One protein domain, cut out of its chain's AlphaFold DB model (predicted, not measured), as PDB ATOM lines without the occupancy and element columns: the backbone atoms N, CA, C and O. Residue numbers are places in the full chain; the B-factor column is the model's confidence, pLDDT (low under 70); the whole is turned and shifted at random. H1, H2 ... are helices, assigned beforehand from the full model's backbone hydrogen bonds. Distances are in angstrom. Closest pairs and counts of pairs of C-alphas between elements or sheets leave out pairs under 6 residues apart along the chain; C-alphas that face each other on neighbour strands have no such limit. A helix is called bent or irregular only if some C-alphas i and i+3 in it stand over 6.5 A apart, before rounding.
ATOM      1  N   HIS A   2    -268.082-221.428-223.856       51.00
ATOM      2  CA  HIS A   2    -267.446-220.725-222.737       51.00
ATOM      3  C   HIS A   2    -267.835-219.236-222.740       51.00
ATOM      4  O   HIS A   2    -267.854-218.634-223.814       51.00
ATOM      5  N   PRO A   3    -268.088-218.619-221.571       51.97
ATOM      6  CA  PRO A   3    -268.424-217.193-221.475       51.97
ATOM      7  C   PRO A   3    -267.303-216.302-222.029       51.97
ATOM      8  O   PRO A   3    -267.568-215.265-222.629       51.97
ATOM      9  N   VAL A   4    -266.055-216.772-221.943       47.78
ATOM     10  CA  VAL A   4    -264.876-216.129-222.537       47.78
ATOM     11  C   VAL A   4    -264.956-216.088-224.067       47.78
ATOM     12  O   VAL A   4    -264.546-215.110-224.675       47.78
ATOM     13  N   LEU A   5    -265.534-217.114-224.701       47.12
ATOM     14  CA  LEU A   5    -265.698-217.167-226.155       47.12
ATOM     15  C   LEU A   5    -266.825-216.237-226.628       47.12
ATOM     16  O   LEU A   5    -266.706-215.643-227.690       47.12
ATOM     17  N   LEU A   6    -267.880-216.060-225.821       53.66
ATOM     18  CA  LEU A   6    -268.936-215.075-226.082       53.66
ATOM     19  C   LEU A   6    -268.403-213.640-225.933       53.66
ATOM     20  O   LEU A   6    -268.661-212.805-226.789       53.66
ATOM     21  N   MET A   7    -267.602-213.372-224.897       54.97
ATOM     22  CA  MET A   7    -266.927-212.080-224.709       54.97
ATOM     23  C   MET A   7    -265.909-211.789-225.813       54.97
ATOM     24  O   MET A   7    -265.876-210.683-226.336       54.97
ATOM     25  N   LEU A   8    -265.122-212.782-226.235       52.09
ATOM     26  CA  LEU A   8    -264.224-212.650-227.386       52.09
ATOM     27  C   LEU A   8    -264.984-212.501-228.707       52.09
ATOM     28  O   LEU A   8    -264.470-211.866-229.617       52.09
ATOM     29  N   PHE A  39    -295.517-210.130-227.364       73.81
ATOM     30  CA  PHE A  39    -294.091-210.038-227.060       73.81
ATOM     31  C   PHE A  39    -293.394-211.419-227.133       73.81
ATOM     32  O   PHE A  39    -293.840-212.350-226.459       73.81
ATOM     33  N   PRO A  40    -292.311-211.606-227.921       82.94
ATOM     34  CA  PRO A  40    -291.722-212.932-228.115       82.94
ATOM     35  C   PRO A  40    -290.999-213.470-226.873       82.94
ATOM     36  O   PRO A  40    -290.049-212.869-226.374       82.94
ATOM     37  N   THR A  41    -291.326-214.694-226.460       82.75
ATOM     38  CA  THR A  41    -290.656-215.388-225.338       82.75
ATOM     39  C   THR A  41    -289.180-215.701-225.614       82.75
ATOM     40  O   THR A  41    -288.368-215.810-224.689       82.75
ATOM     41  N   LEU A  42    -288.795-215.812-226.891       85.06
ATOM     42  CA  LEU A  42    -287.397-215.962-227.298       85.06
ATOM     43  C   LEU A  42    -286.574-214.727-226.914       85.06
ATOM     44  O   LEU A  42    -285.455-214.873-226.423       85.06
ATOM     45  N   PHE A  43    -287.145-213.530-227.075       85.25
ATOM     46  CA  PHE A  43    -286.491-212.282-226.695       85.25
ATOM     47  C   PHE A  43    -286.213-212.262-225.189       85.25
ATOM     48  O   PHE A  43    -285.081-212.034-224.773       85.25
ATOM     49  N   GLU A  44    -287.201-212.617-224.365       87.75
ATOM     50  CA  GLU A  44    -287.031-212.714-222.907       87.75
ATOM     51  C   GLU A  44    -285.935-213.704-222.500       87.75
ATOM     52  O   GLU A  44    -285.234-213.512-221.504       87.75
ATOM     53  N   ARG A  45    -285.778-214.800-223.251       89.56
ATOM     54  CA  ARG A  45    -284.731-215.793-222.997       89.56
ATOM     55  C   ARG A  45    -283.341-215.247-223.330       89.56
ATOM     56  O   ARG A  45    -282.411-215.487-222.563       89.56
ATOM     57  N   VAL A  46    -283.203-214.494-224.423       87.81
ATOM     58  CA  VAL A  46    -281.945-213.821-224.792       87.81
ATOM     59  C   VAL A  46    -281.581-212.754-223.764       87.81
ATOM     60  O   VAL A  46    -280.447-212.726-223.293       87.81
ATOM     61  N   VAL A  47    -282.551-211.940-223.344       89.38
ATOM     62  CA  VAL A  47    -282.372-210.932-222.287       89.38
ATOM     63  C   VAL A  47    -281.901-211.581-220.981       89.38
ATOM     64  O   VAL A  47    -280.920-211.138-220.387       89.38
ATOM     65  N   ARG A  48    -282.530-212.687-220.563       89.81
ATOM     66  CA  ARG A  48    -282.080-213.474-219.400       89.81
ATOM     67  C   ARG A  48    -280.659-214.002-219.553       89.81
ATOM     68  O   ARG A  48    -279.894-214.014-218.591       89.81
ATOM     69  N   LEU A  49    -280.299-214.476-220.745       88.75
ATOM     70  CA  LEU A  49    -278.956-214.985-221.005       88.75
ATOM     71  C   LEU A  49    -277.911-213.867-220.902       88.75
ATOM     72  O   LEU A  49    -276.855-214.094-220.307       88.75
ATOM     73  N   PHE A  50    -278.229-212.678-221.424       88.94
ATOM     74  CA  PHE A  50    -277.402-211.479-221.306       88.94
ATOM     75  C   PHE A  50    -277.194-211.090-219.840       88.94
ATOM     76  O   PHE A  50    -276.050-210.961-219.407       88.94
ATOM     77  N   GLY A  51    -278.278-210.991-219.065       88.94
ATOM     78  CA  GLY A  51    -278.228-210.654-217.641       88.94
ATOM     79  C   GLY A  51    -277.390-211.619-216.808       88.94
ATOM     80  O   GLY A  51    -276.685-211.210-215.894       88.94
ATOM     81  N   ARG A  52    -277.412-212.912-217.153       88.19
ATOM     82  CA  ARG A  52    -276.684-213.942-216.399       88.19
ATOM     83  C   ARG A  52    -275.231-214.133-216.827       88.19
ATOM     84  O   ARG A  52    -274.419-214.548-216.008       88.19
ATOM     85  N   ASN A  53    -274.906-213.891-218.095       87.31
ATOM     86  CA  ASN A  53    -273.570-214.172-218.627       87.31
ATOM     87  C   ASN A  53    -272.833-212.900-219.006       87.31
ATOM     88  O   ASN A  53    -271.724-212.696-218.539       87.31
ATOM     89  N   VAL A  54    -273.427-212.057-219.846       87.88
ATOM     90  CA  VAL A  54    -272.708-210.935-220.450       87.88
ATOM     91  C   VAL A  54    -272.479-209.842-219.415       87.88
ATOM     92  O   VAL A  54    -271.324-209.606-219.087       87.88
ATOM     93  N   SER A  55    -273.547-209.277-218.837       88.44
ATOM     94  CA  SER A  55    -273.462-208.151-217.887       88.44
ATOM     95  C   SER A  55    -272.451-208.385-216.745       88.44
ATOM     96  O   SER A  55    -271.481-207.626-216.654       88.44
ATOM     97  N   PRO A  56    -272.540-209.468-215.943       88.88
ATOM     98  CA  PRO A  56    -271.588-209.692-214.853       88.88
ATOM     99  C   PRO A  56    -270.156-209.948-215.346       88.88
ATOM    100  O   PRO A  56    -269.208-209.435-214.755       88.88
ATOM    101  N   HIS A  57    -269.975-210.683-216.452       88.69
ATOM    102  CA  HIS A  57    -268.629-210.955-216.967       88.69
ATOM    103  C   HIS A  57    -267.975-209.710-217.573       88.69
ATOM    104  O   HIS A  57    -266.751-209.626-217.533       88.69
ATOM    105  N   SER A  58    -268.737-208.741-218.100       88.00
ATOM    106  CA  SER A  58    -268.168-207.475-218.592       88.00
ATOM    107  C   SER A  58    -267.499-206.717-217.456       88.00
ATOM    108  O   SER A  58    -266.349-206.309-217.591       88.00
ATOM    109  N   TYR A  59    -268.168-206.603-216.308       89.62
ATOM    110  CA  TYR A  59    -267.609-205.914-215.146       89.62
ATOM    111  C   TYR A  59    -266.441-206.686-214.521       89.62
ATOM    112  O   TYR A  59    -265.414-206.084-214.210       89.62
ATOM    113  N   SER A  60    -266.527-208.020-214.416       89.31
ATOM    114  CA  SER A  60    -265.384-208.839-213.977       89.31
ATOM    115  C   SER A  60    -264.180-208.720-214.917       89.31
ATOM    116  O   SER A  60    -263.038-208.723-214.463       89.31
ATOM    117  N   PHE A  61    -264.417-208.598-216.224       86.06
ATOM    118  CA  PHE A  61    -263.361-208.415-217.215       86.06
ATOM    119  C   PHE A  61    -262.709-207.031-217.117       86.06
ATOM    120  O   PHE A  61    -261.482-206.940-217.135       86.06
ATOM    121  N   VAL A  62    -263.503-205.970-216.943       87.19
ATOM    122  CA  VAL A  62    -262.988-204.616-216.683       87.19
ATOM    123  C   VAL A  62    -262.117-204.606-215.427       87.19
ATOM    124  O   VAL A  62    -260.985-204.124-215.476       87.19
ATOM    125  N   TYR A  63    -262.595-205.214-214.339       88.50
ATOM    126  CA  TYR A  63    -261.825-205.357-213.103       88.50
ATOM    127  C   TYR A  63    -260.508-206.113-213.328       88.50
ATOM    128  O   TYR A  63    -259.449-205.677-212.878       88.50
ATOM    129  N   PHE A  64    -260.544-207.217-214.079       88.06
ATOM    130  CA  PHE A  64    -259.347-207.985-214.414       88.06
ATOM    131  C   PHE A  64    -258.315-207.157-215.194       88.06
ATOM    132  O   PHE A  64    -257.122-207.236-214.897       88.06
ATOM    133  N   ILE A  65    -258.746-206.351-216.170       84.19
ATOM    134  CA  ILE A  65    -257.834-205.470-216.915       84.19
ATOM    135  C   ILE A  65    -257.195-204.453-215.968       84.19
ATOM    136  O   ILE A  65    -255.970-204.331-215.953       84.19
ATOM    137  N   GLN A  66    -258.004-203.781-215.145       85.00
ATOM    138  CA  GLN A  66    -257.526-202.779-214.190       85.00
ATOM    139  C   GLN A  66    -256.512-203.368-213.201       85.00
ATOM    140  O   GLN A  66    -255.463-202.771-212.956       85.00
ATOM    141  N   LEU A  67    -256.764-204.579-212.696       86.00
ATOM    142  CA  LEU A  67    -255.850-205.288-211.800       86.00
ATOM    143  C   LEU A  67    -254.503-205.592-212.478       86.00
ATOM    144  O   LEU A  67    -253.439-205.358-211.906       86.00
ATOM    145  N   ARG A  68    -254.531-206.048-213.735       82.00
ATOM    146  CA  ARG A  68    -253.317-206.345-214.516       82.00
ATOM    147  C   ARG A  68    -252.536-205.098-214.910       82.00
ATOM    148  O   ARG A  68    -251.327-205.184-215.118       82.00
ATOM    149  N   GLU A  69    -253.200-203.962-215.074       80.12
ATOM    150  CA  GLU A  69    -252.534-202.681-215.307       80.12
ATOM    151  C   GLU A  69    -251.850-202.171-214.035       80.12
ATOM    152  O   GLU A  69    -250.691-201.758-214.107       80.12
ATOM    153  N   ALA A  70    -252.498-202.305-212.874       77.38
ATOM    154  CA  ALA A  70    -251.920-201.941-211.583       77.38
ATOM    155  C   ALA A  70    -250.641-202.743-211.260       77.38
ATOM    156  O   ALA A  70    -249.643-202.159-210.841       77.38
ATOM    157  N   GLU A  71    -250.624-204.054-211.537       78.00
ATOM    158  CA  GLU A  71    -249.436-204.915-211.370       78.00
ATOM    159  C   GLU A  71    -248.260-204.514-212.279       78.00
ATOM    160  O   GLU A  71    -247.097-204.599-211.891       78.00
ATOM    161  N   LYS A  72    -248.541-204.074-213.513       72.12
ATOM    162  CA  LYS A  72    -247.499-203.631-214.455       72.12
ATOM    163  C   LYS A  72    -246.912-202.278-214.064       72.12
ATOM    164  O   LYS A  72    -245.741-202.028-214.338       72.12
ATOM    165  N   PHE A  73    -247.718-201.406-213.458       62.25
ATOM    166  CA  PHE A  73    -247.269-200.095-212.994       62.25
ATOM    167  C   PHE A  73    -246.459-200.199-211.696       62.25
ATOM    168  O   PHE A  73    -245.452-199.508-211.556       62.25
ATOM    169  N   SER A  74    -246.826-201.109-210.783       65.12
ATOM    170  CA  SER A  74    -246.057-201.355-209.556       65.12
ATOM    171  C   SER A  74    -244.696-202.013-209.826       65.12
ATOM    172  O   SER A  74    -243.731-201.721-209.127       65.12
ATOM    173  N   SER A  75    -244.570-202.822-210.886       58.47
ATOM    174  CA  SER A  75    -243.300-203.457-211.283       58.47
ATOM    175  C   SER A  75    -242.293-202.520-211.978       58.47
ATOM    176  O   SER A  75    -241.160-202.941-212.218       58.47
ATOM    177  N   LEU A  76    -242.672-201.287-212.340       52.41
ATOM    178  CA  LEU A  76    -241.801-200.331-213.046       52.41
ATOM    179  C   LEU A  76    -241.190-199.266-212.111       52.41
ATOM    180  O   LEU A  76    -240.425-198.418-212.567       52.41
ATOM    181  N   GLY A  77    -241.517-199.310-210.815       49.06
ATOM    182  CA  GLY A  77    -241.078-198.345-209.801       49.06
ATOM    183  C   GLY A  77    -239.768-198.674-209.073       49.06
ATOM    184  O   GLY A  77    -239.378-197.894-208.212       49.06
ATOM    185  N   ASP A  78    -239.085-199.780-209.393       45.78
ATOM    186  CA  ASP A  78    -237.866-200.202-208.681       45.78
ATOM    187  C   ASP A  78    -236.643-200.347-209.605       45.78
ATOM    188  O   ASP A  78    -236.344-201.424-210.116       45.78
ATOM    189  N   ASN A 107    -252.325-200.509-225.382       55.75
ATOM    190  CA  ASN A 107    -252.791-199.945-224.111       55.75
ATOM    191  C   ASN A 107    -253.589-198.637-224.268       55.75
ATOM    192  O   ASN A 107    -254.517-198.402-223.510       55.75
ATOM    193  N   MET A 108    -253.289-197.789-225.260       51.53
ATOM    194  CA  MET A 108    -254.039-196.537-225.480       51.53
ATOM    195  C   MET A 108    -255.342-196.713-226.260       51.53
ATOM    196  O   MET A 108    -256.230-195.865-226.171       51.53
ATOM    197  N   LYS A 109    -255.465-197.793-227.036       61.12
ATOM    198  CA  LYS A 109    -256.725-198.166-227.690       61.12
ATOM    199  C   LYS A 109    -257.589-198.960-226.717       61.12
ATOM    200  O   LYS A 109    -258.745-198.609-226.536       61.12
ATOM    201  N   ASP A 110    -256.990-199.914-226.013       61.56
ATOM    202  CA  ASP A 110    -257.638-200.749-225.001       61.56
ATOM    203  C   ASP A 110    -258.132-199.915-223.799       61.56
ATOM    204  O   ASP A 110    -259.231-200.155-223.308       61.56
ATOM    205  N   ALA A 111    -257.421-198.845-223.411       63.75
ATOM    206  CA  ALA A 111    -257.894-197.899-222.392       63.75
ATOM    207  C   ALA A 111    -259.182-197.153-222.790       63.75
ATOM    208  O   ALA A 111    -259.952-196.757-221.919       63.75
ATOM    209  N   LYS A 112    -259.451-196.970-224.093       72.88
ATOM    210  CA  LYS A 112    -260.719-196.394-224.583       72.88
ATOM    211  C   LYS A 112    -261.837-197.435-224.661       72.88
ATOM    212  O   LYS A 112    -263.007-197.065-224.605       72.88
ATOM    213  N   LEU A 113    -261.485-198.720-224.755       80.06
ATOM    214  CA  LEU A 113    -262.452-199.816-224.832       80.06
ATOM    215  C   LEU A 113    -263.152-200.070-223.493       80.06
ATOM    216  O   LEU A 113    -264.297-200.503-223.512       80.06
ATOM    217  N   ILE A 114    -262.518-199.777-222.348       84.38
ATOM    218  CA  ILE A 114    -263.172-199.912-221.034       84.38
ATOM    219  C   ILE A 114    -264.374-198.954-220.918       84.38
ATOM    220  O   ILE A 114    -265.482-199.452-220.713       84.38
ATOM    221  N   PRO A 115    -264.229-197.622-221.108       87.19
ATOM    222  CA  PRO A 115    -265.379-196.720-221.138       87.19
ATOM    223  C   PRO A 115    -266.428-197.104-222.188       87.19
ATOM    224  O   PRO A 115    -267.617-197.019-221.903       87.19
ATOM    225  N   GLN A 116    -266.005-197.549-223.379       86.06
ATOM    226  CA  GLN A 116    -266.923-197.947-224.454       86.06
ATOM    227  C   GLN A 116    -267.760-199.175-224.074       86.06
ATOM    228  O   GLN A 116    -268.980-199.145-224.208       86.06
ATOM    229  N   LEU A 117    -267.123-200.224-223.549       86.44
ATOM    230  CA  LEU A 117    -267.799-201.439-223.105       86.44
ATOM    231  C   LEU A 117    -268.789-201.138-221.977       86.44
ATOM    232  O   LEU A 117    -269.937-201.574-222.032       86.44
ATOM    233  N   THR A 118    -268.355-200.380-220.967       88.75
ATOM    234  CA  THR A 118    -269.219-199.976-219.851       88.75
ATOM    235  C   THR A 118    -270.426-199.194-220.362       88.75
ATOM    236  O   THR A 118    -271.561-199.540-220.037       88.75
ATOM    237  N   PHE A 119    -270.197-198.212-221.239       90.19
ATOM    238  CA  PHE A 119    -271.267-197.434-221.852       90.19
ATOM    239  C   PHE A 119    -272.244-198.309-222.645       90.19
ATOM    240  O   PHE A 119    -273.454-198.132-222.532       90.19
ATOM    241  N   ALA A 120    -271.758-199.278-223.422       87.25
ATOM    242  CA  ALA A 120    -272.616-200.164-224.203       87.25
ATOM    243  C   ALA A 120    -273.514-201.048-223.318       87.25
ATOM    244  O   ALA A 120    -274.698-201.225-223.622       87.25
ATOM    245  N   VAL A 121    -272.981-201.562-222.202       89.56
ATOM    246  CA  VAL A 121    -273.756-202.339-221.220       89.56
ATOM    247  C   VAL A 121    -274.823-201.463-220.556       89.56
ATOM    248  O   VAL A 121    -275.996-201.838-220.533       89.56
ATOM    249  N   GLU A 122    -274.458-200.267-220.092       89.69
ATOM    250  CA  GLU A 122    -275.387-199.312-219.468       89.69
ATOM    251  C   GLU A 122    -276.479-198.840-220.434       89.69
ATOM    252  O   GLU A 122    -277.662-198.758-220.081       89.69
ATOM    253  N   LEU A 123    -276.097-198.557-221.680       90.00
ATOM    254  CA  LEU A 123    -277.022-198.155-222.729       90.00
ATOM    255  C   LEU A 123    -278.036-199.267-223.002       90.00
ATOM    256  O   LEU A 123    -279.236-198.994-223.074       90.00
ATOM    257  N   TYR A 124    -277.582-200.517-223.103       89.56
ATOM    258  CA  TYR A 124    -278.471-201.660-223.267       89.56
ATOM    259  C   TYR A 124    -279.474-201.773-222.111       89.56
ATOM    260  O   TYR A 124    -280.675-201.899-222.360       89.56
ATOM    261  N   GLU A 125    -279.027-201.652-220.858       90.00
ATOM    262  CA  GLU A 125    -279.924-201.670-219.695       90.00
ATOM    263  C   GLU A 125    -280.947-200.531-219.721       90.00
ATOM    264  O   GLU A 125    -282.135-200.741-219.465       90.00
ATOM    265  N   SER A 126    -280.505-199.324-220.073       91.19
ATOM    266  CA  SER A 126    -281.367-198.148-220.191       91.19
ATOM    267  C   SER A 126    -282.459-198.351-221.245       91.19
ATOM    268  O   SER A 126    -283.637-198.045-221.018       91.19
ATOM    269  N   LEU A 127    -282.098-198.914-222.399       90.25
ATOM    270  CA  LEU A 127    -283.039-199.225-223.473       90.25
ATOM    271  C   LEU A 127    -283.992-200.346-223.089       90.25
ATOM    272  O   LEU A 127    -285.192-200.244-223.348       90.25
ATOM    273  N   LEU A 128    -283.492-201.377-222.417       89.81
ATOM    274  CA  LEU A 128    -284.310-202.476-221.933       89.81
ATOM    275  C   LEU A 128    -285.311-202.009-220.869       89.81
ATOM    276  O   LEU A 128    -286.461-202.440-220.884       89.81
ATOM    277  N   ALA A 129    -284.930-201.064-220.007       90.56
ATOM    278  CA  ALA A 129    -285.842-200.436-219.057       90.56
ATOM    279  C   ALA A 129    -286.947-199.633-219.771       90.56
ATOM    280  O   ALA A 129    -288.119-199.716-219.399       90.56
ATOM    281  N   LYS A 130    -286.606-198.886-220.832       90.25
ATOM    282  CA  LYS A 130    -287.597-198.183-221.675       90.25
ATOM    283  C   LYS A 130    -288.539-199.166-222.372       90.25
ATOM    284  O   LYS A 130    -289.746-198.933-222.398       90.25
ATOM    285  N   LEU A 131    -287.993-200.253-222.915       87.25
ATOM    286  CA  LEU A 131    -288.753-201.315-223.566       87.25
ATOM    287  C   LEU A 131    -289.696-202.002-222.573       87.25
ATOM    288  O   LEU A 131    -290.870-202.149-222.875       87.25
ATOM    289  N   SER A 132    -289.215-202.352-221.380       89.94
ATOM    290  CA  SER A 132    -289.981-203.006-220.312       89.94
ATOM    291  C   SER A 132    -291.221-202.205-219.913       89.94
ATOM    292  O   SER A 132    -292.325-202.750-219.905       89.94
ATOM    293  N   ARG A 133    -291.068-200.888-219.699       88.44
ATOM    294  CA  ARG A 133    -292.196-199.990-219.393       88.44
ATOM    295  C   ARG A 133    -293.231-199.935-220.518       88.44
ATOM    296  O   ARG A 133    -294.424-199.898-220.247       88.44
ATOM    297  N   LYS A 134    -292.786-199.944-221.779       85.94
ATOM    298  CA  LYS A 134    -293.677-199.902-222.951       85.94
ATOM    299  C   LYS A 134    -294.359-201.242-223.231       85.94
ATOM    300  O   LYS A 134    -295.530-201.263-223.585       85.94
ATOM    301  N   ALA A 135    -293.630-202.342-223.072       84.12
ATOM    302  CA  ALA A 135    -294.103-203.698-223.322       84.12
ATOM    303  C   ALA A 135    -294.969-204.253-222.179       84.12
ATOM    304  O   ALA A 135    -295.566-205.310-222.348       84.12
ATOM    305  N   LYS A 136    -295.006-203.578-221.015       85.19
ATOM    306  CA  LYS A 136    -295.605-204.086-219.765       85.19
ATOM    307  C   LYS A 136    -295.057-205.467-219.368       85.19
ATOM    308  O   LYS A 136    -295.758-206.272-218.767       85.19
ATOM    309  N   ALA A 137    -293.796-205.736-219.710       85.56
ATOM    310  CA  ALA A 137    -293.113-207.000-219.452       85.56
ATOM    311  C   ALA A 137    -291.903-206.765-218.529       85.56
ATOM    312  O   ALA A 137    -291.168-205.795-218.757       85.56
ATOM    313  N   PRO A 138    -291.639-207.633-217.530       86.69
ATOM    314  CA  PRO A 138    -290.546-207.484-216.561       86.69
ATOM    315  C   PRO A 138    -289.182-207.871-217.166       86.69
ATOM    316  O   PRO A 138    -288.498-208.800-216.741       86.69
ATOM    317  N   LEU A 139    -288.776-207.184-218.234       88.44
ATOM    318  CA  LEU A 139    -287.548-207.501-218.968       88.44
ATOM    319  C   LEU A 139    -286.301-207.050-218.220       88.44
ATOM    320  O   LEU A 139    -285.306-207.767-218.216       88.44
ATOM    321  N   ILE A 140    -286.353-205.877-217.588       90.12
ATOM    322  CA  ILE A 140    -285.203-205.311-216.879       90.12
ATOM    323  C   ILE A 140    -284.831-206.136-215.641       90.12
ATOM    324  O   ILE A 140    -283.647-206.288-215.335       90.12
ATOM    325  N   ASP A 141    -285.819-206.757-214.998       88.19
ATOM    326  CA  ASP A 141    -285.611-207.614-213.829       88.19
ATOM    327  C   ASP A 141    -284.704-208.795-214.178       88.19
ATOM    328  O   ASP A 141    -283.801-209.134-213.421       88.19
ATOM    329  N   ASN A 142    -284.842-209.341-215.389       87.25
ATOM    330  CA  ASN A 142    -284.009-210.433-215.890       87.25
ATOM    331  C   ASN A 142    -282.517-210.082-216.025       87.25
ATOM    332  O   ASN A 142    -281.686-210.990-216.082       87.25
ATOM    333  N   VAL A 143    -282.178-208.792-216.077       87.00
ATOM    334  CA  VAL A 143    -280.793-208.305-216.093       87.00
ATOM    335  C   VAL A 143    -280.320-207.928-214.689       87.00
ATOM    336  O   VAL A 143    -279.174-208.197-214.343       87.00
ATOM    337  N   ARG A 144    -281.205-207.386-213.843       85.38
ATOM    338  CA  ARG A 144    -280.850-206.819-212.529       85.38
ATOM    339  C   ARG A 144    -281.067-207.730-211.317       85.38
ATOM    340  O   ARG A 144    -280.840-207.280-210.199       85.38
ATOM    341  N   ILE A 145    -281.436-209.002-211.501       72.44
ATOM    342  CA  ILE A 145    -281.654-209.985-210.411       72.44
ATOM    343  C   ILE A 145    -280.527-210.029-209.361       72.44
ATOM    344  O   ILE A 145    -280.798-210.337-208.202       72.44
ATOM    345  N   GLY A 146    -279.280-209.738-209.748       65.12
ATOM    346  CA  GLY A 146    -278.135-209.709-208.831       65.12
ATOM    347  C   GLY A 146    -278.028-208.453-207.956       65.12
ATOM    348  O   GLY A 146    -277.430-208.529-206.893       65.12
ATOM    349  N   PHE A 147    -278.623-207.326-208.364       63.50
ATOM    350  CA  PHE A 147    -278.511-206.038-207.663       63.50
ATOM    351  C   PHE A 147    -279.647-205.788-206.662       63.50
ATOM    352  O   PHE A 147    -279.470-205.075-205.682       63.50
ATOM    353  N   SER A 148    -280.831-206.361-206.888       59.38
ATOM    354  CA  SER A 148    -282.039-206.056-206.105       59.38
ATOM    355  C   SER A 148    -282.187-206.851-204.803       59.38
ATOM    356  O   SER A 148    -283.146-206.640-204.066       59.38
ATOM    357  N   ARG A 149    -281.267-207.777-204.503       64.88
ATOM    358  CA  ARG A 149    -281.386-208.725-203.377       64.88
ATOM    359  C   ARG A 149    -280.410-208.483-202.223       64.88
ATOM    360  O   ARG A 149    -280.304-209.348-201.359       64.88
ATOM    361  N   ASP A 150    -279.715-207.348-202.198       67.56
ATOM    362  CA  ASP A 150    -278.620-207.113-201.242       67.56
ATOM    363  C   ASP A 150    -279.093-206.646-199.846       67.56
ATOM    364  O   ASP A 150    -278.401-206.811-198.849       67.56
TER     365      ASP A 150
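Overview. This is residues 2 to 8, 39 to 78 and 107 to 150 of the 248 residues of the protein "FANCI_S4 domain-containing protein" of Mesocestoides corti (UniProt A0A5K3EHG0). Two long helices run opposite ways, the slightly bent H2 and H3, and they meet along a short stretch near H2's bend. The chain folds back after H3, the short H4 packs on the first arm of H2, H2a, and the short H1 lies loosely near the second arm, H2b, while residues 70 to 78 stick out at one end and add to the length. The printed part has 91 residues with four named helices, H1, H2, H3 and H4 along the chain, and no named strand; its class is all helix. The whole is loose, with a radius of gyration of the C-alphas of 16.5 A and spans of 59 by 29 by 22 A.

Arrangement. H1, residues 3 to 8, is close to but not clearly touching H2b, residues 55 to 74; their closest C-alphas, of Pro 3 and His 57, are 7.7 A apart. Their lines stand at a steep tilt of 69 degrees, only just short of about perpendicular, and they run the same way. H1 is apart from H2a, residues 41 to 52. By its hydrogen bonds H2 was assigned as one helix, residues 41 to 74, but it is bent: C-alphas 52 and 55 are 6.8 A apart, and H2a and H2b stand at a shallow tilt of 24 degrees. H2b touches H3, residues 107 to 135, with residues 55 to 62 alone, and H3 touches it with residues 114 to 121 alone. Their closest C-alphas, of Val 62 and Ile 114, are 6.4 A apart; they run opposite ways at a shallow tilt of 20 degrees. H2a and H3 are apart. H4, residues 141 to 144, touches H2a, the closest C-alphas being those of Gly 51 and Val 143, 3.8 A apart. H4 is close to but not clearly touching H3, the closest C-alphas being those of Glu 125 and Val 143, 7.6 A apart. Every O i to N i+4 pair is within hydrogen-bond range in H1, H2a and H2b; in H3 it is 23 of 25, and H4 is too short for such a pair.

Along the chain. H1 begins at C-alpha 3, (-268.424, -217.193, -221.475). H2a is 16.6 A from first to last C-alpha and H2b 29.4 A. H3 is 41.5 A long, from C-alpha 107 at (-252.791, -199.945, -224.111). H4 ends at C-alpha 144, (-280.850, -206.819, -212.529).

Size, cuts and confidence. The C-alphas of Phe 39 and Asp 78, the two farthest apart, are 60.0 A apart. Residues 9 to 38 and 79 to 106 are not printed; the gaps are 30.0 A between C-alphas 8 and 39, and 21.5 A between C-alphas 78 and 107. The link from H3 to H4 is tight. The mean pLDDT of the printed part is 78.8, and residues 2 to 8, 73 to 78, 107 to 111 and 146 to 150 are under 70.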